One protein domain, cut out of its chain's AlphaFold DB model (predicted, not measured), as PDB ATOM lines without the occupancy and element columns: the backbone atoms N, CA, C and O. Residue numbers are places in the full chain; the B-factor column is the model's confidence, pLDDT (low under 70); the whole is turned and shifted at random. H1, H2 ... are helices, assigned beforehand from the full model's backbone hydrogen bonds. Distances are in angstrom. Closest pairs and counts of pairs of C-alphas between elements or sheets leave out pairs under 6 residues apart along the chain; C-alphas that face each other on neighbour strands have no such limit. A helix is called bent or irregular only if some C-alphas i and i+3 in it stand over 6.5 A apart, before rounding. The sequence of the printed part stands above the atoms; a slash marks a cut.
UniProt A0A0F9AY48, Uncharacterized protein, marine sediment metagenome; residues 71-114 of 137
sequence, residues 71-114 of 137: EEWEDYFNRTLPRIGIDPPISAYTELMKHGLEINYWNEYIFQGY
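This is residues 71 to 114 of the 137 residues of an uncharacterized protein of marine sediment metagenome (UniProt A0A0F9AY48). Three helices form an open, wide U: H2 makes the base, H1 meets it at about a right angle near Leu 81 and Ala 92, and H3 follows beyond H2's last residue on a slanting course; the two arms of the U, H1 and H3, are apart. Residues 71 to 76 of H1 stick out from the rest, and two tight links, residues 85 to 88 and 100 to 104, join the helices in the order H1, H2, H3. The printed part has 44 residues with three named helices and no named strand, and its class is all helix. It is only just compact, close to loose, with a radius of gyration of the C-alphas of 10.9 A. The C-alphas span 32 by 24 by 13 A, an outline that is only just flat.

H1 holds residues 71 to 84 and is the longest helix by residues, 20.3 A from its first to its last C-alpha; it begins at C-alpha 71 at (-13.799, 6.066, 8.937). H1 is irregular, but only just: C-alphas 79 and 82 are 6.7 A apart. H2 holds residues 89 to 99, 15.3 A from first to last C-alpha, and begins at C-alpha 89 at (-11.902, 18.561, -3.547). H3 holds residues 105 to 113, 11.9 A long in the same measure, and ends at C-alpha 113 at (-32.415, 5.326, 6.951).

H1 and H2 touch, with 8 pairs of C-alphas within 8 A. Their closest C-alphas are those of Leu 81 and Ala 92, 5.9 A apart. Their lines are about perpendicular, at 88 degrees. H2 and H3 are close but not clearly touching, with 2 pairs of C-alphas within 8 A. Their closest C-alphas are those of His 99 and Tyr 105, 7.1 A apart. H2 and H3 run the same way at a steep tilt of 64 degrees. H1 and H3 are apart. In H2 and H3 every O i to N i+4 pair is within hydrogen-bond range; in H1 it is 7 of 10.

The two C-alphas farthest apart are those of Asp 87 and Tyr 114, 32.5 A. The first and last printed C-alphas, those of Glu 71 and Tyr 114, are 21.4 A apart. The printed part has no cut, and both of its links between helices are tight. Residues 71 to 76, which belong to H1, stand free. The mean pLDDT of the printed part is 90.4, and no printed residue is under 70.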
ATOM      1  N   GLU A  71     -14.683   6.654   9.942       92.00
ATOM      2  CA  GLU A  71     -13.799   6.066   8.937       92.00
ATOM      3  C   GLU A  71     -14.590   5.576   7.715       92.00
ATOM      4  O   GLU A  71     -14.172   5.796   6.584       92.00
ATOM      5  N   GLU A  72     -15.791   5.027   7.918       90.38
ATOM      6  CA  GLU A  72     -16.671   4.602   6.820       90.38
ATOM      7  C   GLU A  72     -17.117   5.788   5.952       90.38
ATOM      8  O   GLU A  72     -17.224   5.674   4.728       90.38
ATOM      9  N   TRP A  73     -17.331   6.957   6.565       91.50
ATOM     10  CA  TRP A  73     -17.624   8.194   5.838       91.50
ATOM     11  C   TRP A  73     -16.409   8.737   5.096       91.50
ATOM     12  O   TRP A  73     -16.543   9.205   3.968       91.50
ATOM     13  N   GLU A  74     -15.222   8.662   5.699       93.00
ATOM     14  CA  GLU A  74     -13.968   9.027   5.033       93.00
ATOM     15  C   GLU A  74     -13.736   8.150   3.792       93.00
ATOM     16  O   GLU A  74     -13.469   8.679   2.711       93.00
ATOM     17  N   ASP A  75     -13.947   6.839   3.909       92.00
ATOM     18  CA  ASP A  75     -13.855   5.890   2.796       92.00
ATOM     19  C   ASP A  75     -14.922   6.142   1.726       92.00
ATOM     20  O   ASP A  75     -14.643   6.081   0.523       92.00
ATOM     21  N   TYR A  76     -16.150   6.475   2.131       90.50
ATOM     22  CA  TYR A  76     -17.197   6.894   1.205       90.50
ATOM     23  C   TYR A  76     -16.786   8.145   0.415       90.50
ATOM     24  O   TYR A  76     -16.907   8.150  -0.813       90.50
ATOM     25  N   PHE A  77     -16.254   9.180   1.072       92.19
ATOM     26  CA  PHE A  77     -15.806  10.394   0.387       92.19
ATOM     27  C   PHE A  77     -14.641  10.119  -0.566       92.19
ATOM     28  O   PHE A  77     -14.674  10.583  -1.705       92.19
ATOM     29  N   ASN A  78     -13.664   9.308  -0.152       92.12
ATOM     30  CA  ASN A  78     -12.519   8.940  -0.987       92.12
ATOM     31  C   ASN A  78     -12.943   8.241  -2.290       92.12
ATOM     32  O   ASN A  78     -12.374   8.508  -3.346       92.12
ATOM     33  N   ARG A  79     -13.971   7.381  -2.240       91.06
ATOM     34  CA  ARG A  79     -14.515   6.699  -3.430       91.06
ATOM     35  C   ARG A  79     -15.437   7.588  -4.268       91.06
ATOM     36  O   ARG A  79     -15.517   7.421  -5.485       91.06
ATOM     37  N   THR A  80     -16.166   8.499  -3.628       90.56
ATOM     38  CA  THR A  80     -17.285   9.217  -4.256       90.56
ATOM     39  C   THR A  80     -16.868  10.545  -4.872       90.56
ATOM     40  O   THR A  80     -17.278  10.850  -5.989       90.56
ATOM     41  N   LEU A  81     -16.027  11.328  -4.194       92.12
ATOM     42  CA  LEU A  81     -15.650  12.669  -4.654       92.12
ATOM     43  C   LEU A  81     -14.948  12.688  -6.021       92.12
ATOM     44  O   LEU A  81     -15.302  13.553  -6.824       92.12
ATOM     45  N   PRO A  82     -14.055  11.735  -6.364       90.88
ATOM     46  CA  PRO A  82     -13.471  11.685  -7.706       90.88
ATOM     47  C   PRO A  82     -14.513  11.525  -8.825       90.88
ATOM     48  O   PRO A  82     -14.283  11.971  -9.944       90.88
ATOM     49  N   ARG A  83     -15.678  10.928  -8.532       88.81
ATOM     50  CA  ARG A  83     -16.767  10.728  -9.504       88.81
ATOM     51  C   ARG A  83     -17.554  12.008  -9.793       88.81
ATOM     52  O   ARG A  83     -18.223  12.068 -10.818       88.81
ATOM     53  N   ILE A  84     -17.484  13.004  -8.906       88.88
ATOM     54  CA  ILE A  84     -18.123  14.316  -9.094       88.88
ATOM     55  C   ILE A  84     -17.375  15.140 -10.153       88.88
ATOM     56  O   ILE A  84     -17.991  15.935 -10.854       88.88
ATOM     57  N   GLY A  85     -16.058  14.941 -10.295       88.38
ATOM     58  CA  GLY A  85     -15.256  15.589 -11.338       88.38
ATOM     59  C   GLY A  85     -15.087  17.106 -11.173       88.38
ATOM     60  O   GLY A  85     -14.892  17.802 -12.166       88.38
ATOM     61  N   ILE A  86     -15.183  17.627  -9.944       92.50
ATOM     62  CA  ILE A  86     -15.013  19.054  -9.628       92.50
ATOM     63  C   ILE A  86     -13.748  19.255  -8.790       92.50
ATOM     64  O   ILE A  86     -13.592  18.637  -7.738       92.50
ATOM     65  N   ASP A  87     -12.911  20.206  -9.200       90.88
ATOM     66  CA  ASP A  87     -11.763  20.678  -8.428       90.88
ATOM     67  C   ASP A  87     -11.993  22.091  -7.861       90.88
ATOM     68  O   ASP A  87     -12.666  22.912  -8.495       90.88
ATOM     69  N   PRO A  88     -11.425  22.430  -6.684       92.44
ATOM     70  CA  PRO A  88     -10.699  21.553  -5.751       92.44
ATOM     71  C   PRO A  88     -11.629  20.586  -4.978       92.44
ATOM     72  O   PRO A  88     -12.840  20.807  -4.947       92.44
ATOM     73  N   PRO A  89     -11.099  19.577  -4.249       92.62
ATOM     74  CA  PRO A  89     -11.902  18.561  -3.547       92.62
ATOM     75  C   PRO A  89     -12.993  19.099  -2.608       92.62
ATOM     76  O   PRO A  89     -14.042  18.479  -2.442       92.62
ATOM     77  N   ILE A  90     -12.781  20.274  -2.006       93.19
ATOM     78  CA  ILE A  90     -13.789  20.934  -1.162       93.19
ATOM     79  C   ILE A  90     -15.021  21.394  -1.950       93.19
ATOM     80  O   ILE A  90     -16.130  21.379  -1.414       93.19
ATOM     81  N   SER A  91     -14.854  21.748  -3.223       94.38
ATOM     82  CA  SER A  91     -15.955  22.084  -4.122       94.38
ATOM     83  C   SER A  91     -16.755  20.834  -4.485       94.38
ATOM     84  O   SER A  91     -17.977  20.861  -4.368       94.38
ATOM     85  N   ALA A  92     -16.089  19.715  -4.808       94.56
ATOM     86  CA  ALA A  92     -16.761  18.427  -5.016       94.56
ATOM     87  C   ALA A  92     -17.541  17.974  -3.775       94.56
ATOM     88  O   ALA A  92     -18.679  17.529  -3.891       94.56
ATOM     89  N   TYR A  93     -16.965  18.127  -2.579       94.75
ATOM     90  CA  TYR A  93     -17.660  17.818  -1.330       94.75
ATOM     91  C   TYR A  93     -18.865  18.732  -1.109       94.75
ATOM     92  O   TYR A  93     -19.941  18.255  -0.761       94.75
ATOM     93  N   THR A  94     -18.719  20.036  -1.353       92.88
ATOM     94  CA  THR A  94     -19.831  20.990  -1.230       92.88
ATOM     95  C   THR A  94     -20.976  20.624  -2.173       92.88
ATOM     96  O   THR A  94     -22.135  20.640  -1.756       92.88
ATOM     97  N   GLU A  95     -20.657  20.249  -3.413       93.19
ATOM     98  CA  GLU A  95     -21.633  19.795  -4.402       93.19
ATOM     99  C   GLU A  95     -22.317  18.499  -3.950       93.19
ATOM    100  O   GLU A  95     -23.547  18.443  -3.861       93.19
ATOM    101  N   LEU A  96     -21.532  17.498  -3.537       93.19
ATOM    102  CA  LEU A  96     -22.041  16.234  -3.012       93.19
ATOM    103  C   LEU A  96     -22.972  16.462  -1.819       93.19
ATOM    104  O   LEU A  96     -24.067  15.925  -1.804       93.19
ATOM    105  N   MET A  97     -22.609  17.284  -0.836       92.31
ATOM    106  CA  MET A  97     -23.432  17.511   0.363       92.31
ATOM    107  C   MET A  97     -24.654  18.415   0.133       92.31
ATOM    108  O   MET A  97     -25.492  18.578   1.034       92.31
ATOM    109  N   LYS A  98     -24.743  19.051  -1.038       90.00
ATOM    110  CA  LYS A  98     -25.867  19.899  -1.444       90.00
ATOM    111  C   LYS A  98     -26.848  19.151  -2.342       90.00
ATOM    112  O   LYS A  98     -28.050  19.284  -2.134       90.00
ATOM    113  N   HIS A  99     -26.339  18.378  -3.295       88.88
ATOM    114  CA  HIS A  99     -27.133  17.730  -4.338       88.88
ATOM    115  C   HIS A  99     -27.101  16.198  -4.254       88.88
ATOM    116  O   HIS A  99     -28.105  15.554  -4.540       88.88
ATOM    117  N   GLY A 100     -26.005  15.619  -3.761       89.38
ATOM    118  CA  GLY A 100     -25.766  14.177  -3.761       89.38
ATOM    119  C   GLY A 100     -25.383  13.657  -5.147       89.38
ATOM    120  O   GLY A 100     -25.037  14.438  -6.027       89.38
ATOM    121  N   LEU A 101     -25.411  12.334  -5.335       87.75
ATOM    122  CA  LEU A 101     -25.069  11.712  -6.626       87.75
ATOM    123  C   LEU A 101     -26.197  11.787  -7.662       87.75
ATOM    124  O   LEU A 101     -25.935  11.710  -8.858       87.75
ATOM    125  N   GLU A 102     -27.437  11.927  -7.202       87.06
ATOM    126  CA  GLU A 102     -28.645  11.956  -8.022       87.06
ATOM    127  C   GLU A 102     -29.657  12.943  -7.427       87.06
ATOM    128  O   GLU A 102     -29.594  13.286  -6.240       87.06
ATOM    129  N   ILE A 103     -30.620  13.389  -8.237       80.00
ATOM    130  CA  ILE A 103     -31.697  14.267  -7.776       80.00
ATOM    131  C   ILE A 103     -32.499  13.530  -6.685       80.00
ATOM    132  O   ILE A 103     -33.050  12.465  -6.932       80.00
ATOM    133  N   ASN A 104     -32.522  14.078  -5.464       85.50
ATOM    134  CA  ASN A 104     -33.093  13.497  -4.227       85.50
ATOM    135  C   ASN A 104     -32.216  12.537  -3.408       85.50
ATOM    136  O   ASN A 104     -32.698  12.047  -2.391       85.50
ATOM    137  N   TYR A 105     -30.941  12.335  -3.746       88.56
ATOM    138  CA  TYR A 105     -30.056  11.402  -3.031       88.56
ATOM    139  C   TYR A 105     -30.133  11.510  -1.495       88.56
ATOM    140  O   TYR A 105     -30.388  10.522  -0.814       88.56
ATOM    141  N   TRP A 106     -29.975  12.716  -0.933       89.25
ATOM    142  CA  TRP A 106     -30.027  12.911   0.523       89.25
ATOM    143  C   TRP A 106     -31.424  12.740   1.120       89.25
ATOM    144  O   TRP A 106     -31.535  12.313   2.266       89.25
ATOM    145  N   ASN A 107     -32.477  13.065   0.368       89.06
ATOM    146  CA  ASN A 107     -33.851  12.886   0.833       89.06
ATOM    147  C   ASN A 107     -34.180  11.397   0.940       89.06
ATOM    148  O   ASN A 107     -34.660  10.960   1.980       89.06
ATOM    149  N   GLU A 108     -33.853  10.625  -0.096       88.69
ATOM    150  CA  GLU A 108     -34.002   9.168  -0.095       88.69
ATOM    151  C   GLU A 108     -33.160   8.525   1.002       88.69
ATOM    152  O   GLU A 108     -33.652   7.696   1.763       88.69
ATOM    153  N   TYR A 109     -31.913   8.969   1.150       87.19
ATOM    154  CA  TYR A 109     -31.023   8.483   2.193       87.19
ATOM    155  C   TYR A 109     -31.590   8.717   3.606       87.19
ATOM    156  O   TYR A 109     -31.596   7.800   4.429       87.19
ATOM    157  N   ILE A 110     -32.122   9.915   3.888       88.06
ATOM    158  CA  ILE A 110     -32.792  10.212   5.165       88.06
ATOM    159  C   ILE A 110     -34.048   9.348   5.335       88.06
ATOM    160  O   ILE A 110     -34.266   8.802   6.416       88.06
ATOM    161  N   PHE A 111     -34.881   9.242   4.296       89.00
ATOM    162  CA  PHE A 111     -36.160   8.539   4.367       89.00
ATOM    163  C   PHE A 111     -35.971   7.042   4.622       89.00
ATOM    164  O   PHE A 111     -36.582   6.489   5.532       89.00
ATOM    165  N   GLN A 112     -35.081   6.399   3.868       86.25
ATOM    166  CA  GLN A 112     -34.812   4.968   3.992       86.25
ATOM    167  C   GLN A 112     -34.036   4.626   5.263       86.25
ATOM    168  O   GLN A 112     -34.244   3.565   5.849       86.25
ATOM    169  N   GLY A 113     -33.154   5.521   5.712       88.62
ATOM    170  CA  GLY A 113     -32.415   5.326   6.951       88.62
ATOM    171  C   GLY A 113     -33.268   5.532   8.203       88.62
ATOM    172  O   GLY A 113     -32.861   5.086   9.277       88.62
ATOM    173  N   TYR A 114     -34.392   6.253   8.115       91.69
ATOM    174  CA  TYR A 114     -35.155   6.700   9.280       91.69
ATOM    175  C   TYR A 114     -35.513   5.536  10.212       91.69
ATOM    176  O   TYR A 114     -36.118   4.546   9.810       91.69
TER     177      TYR A 114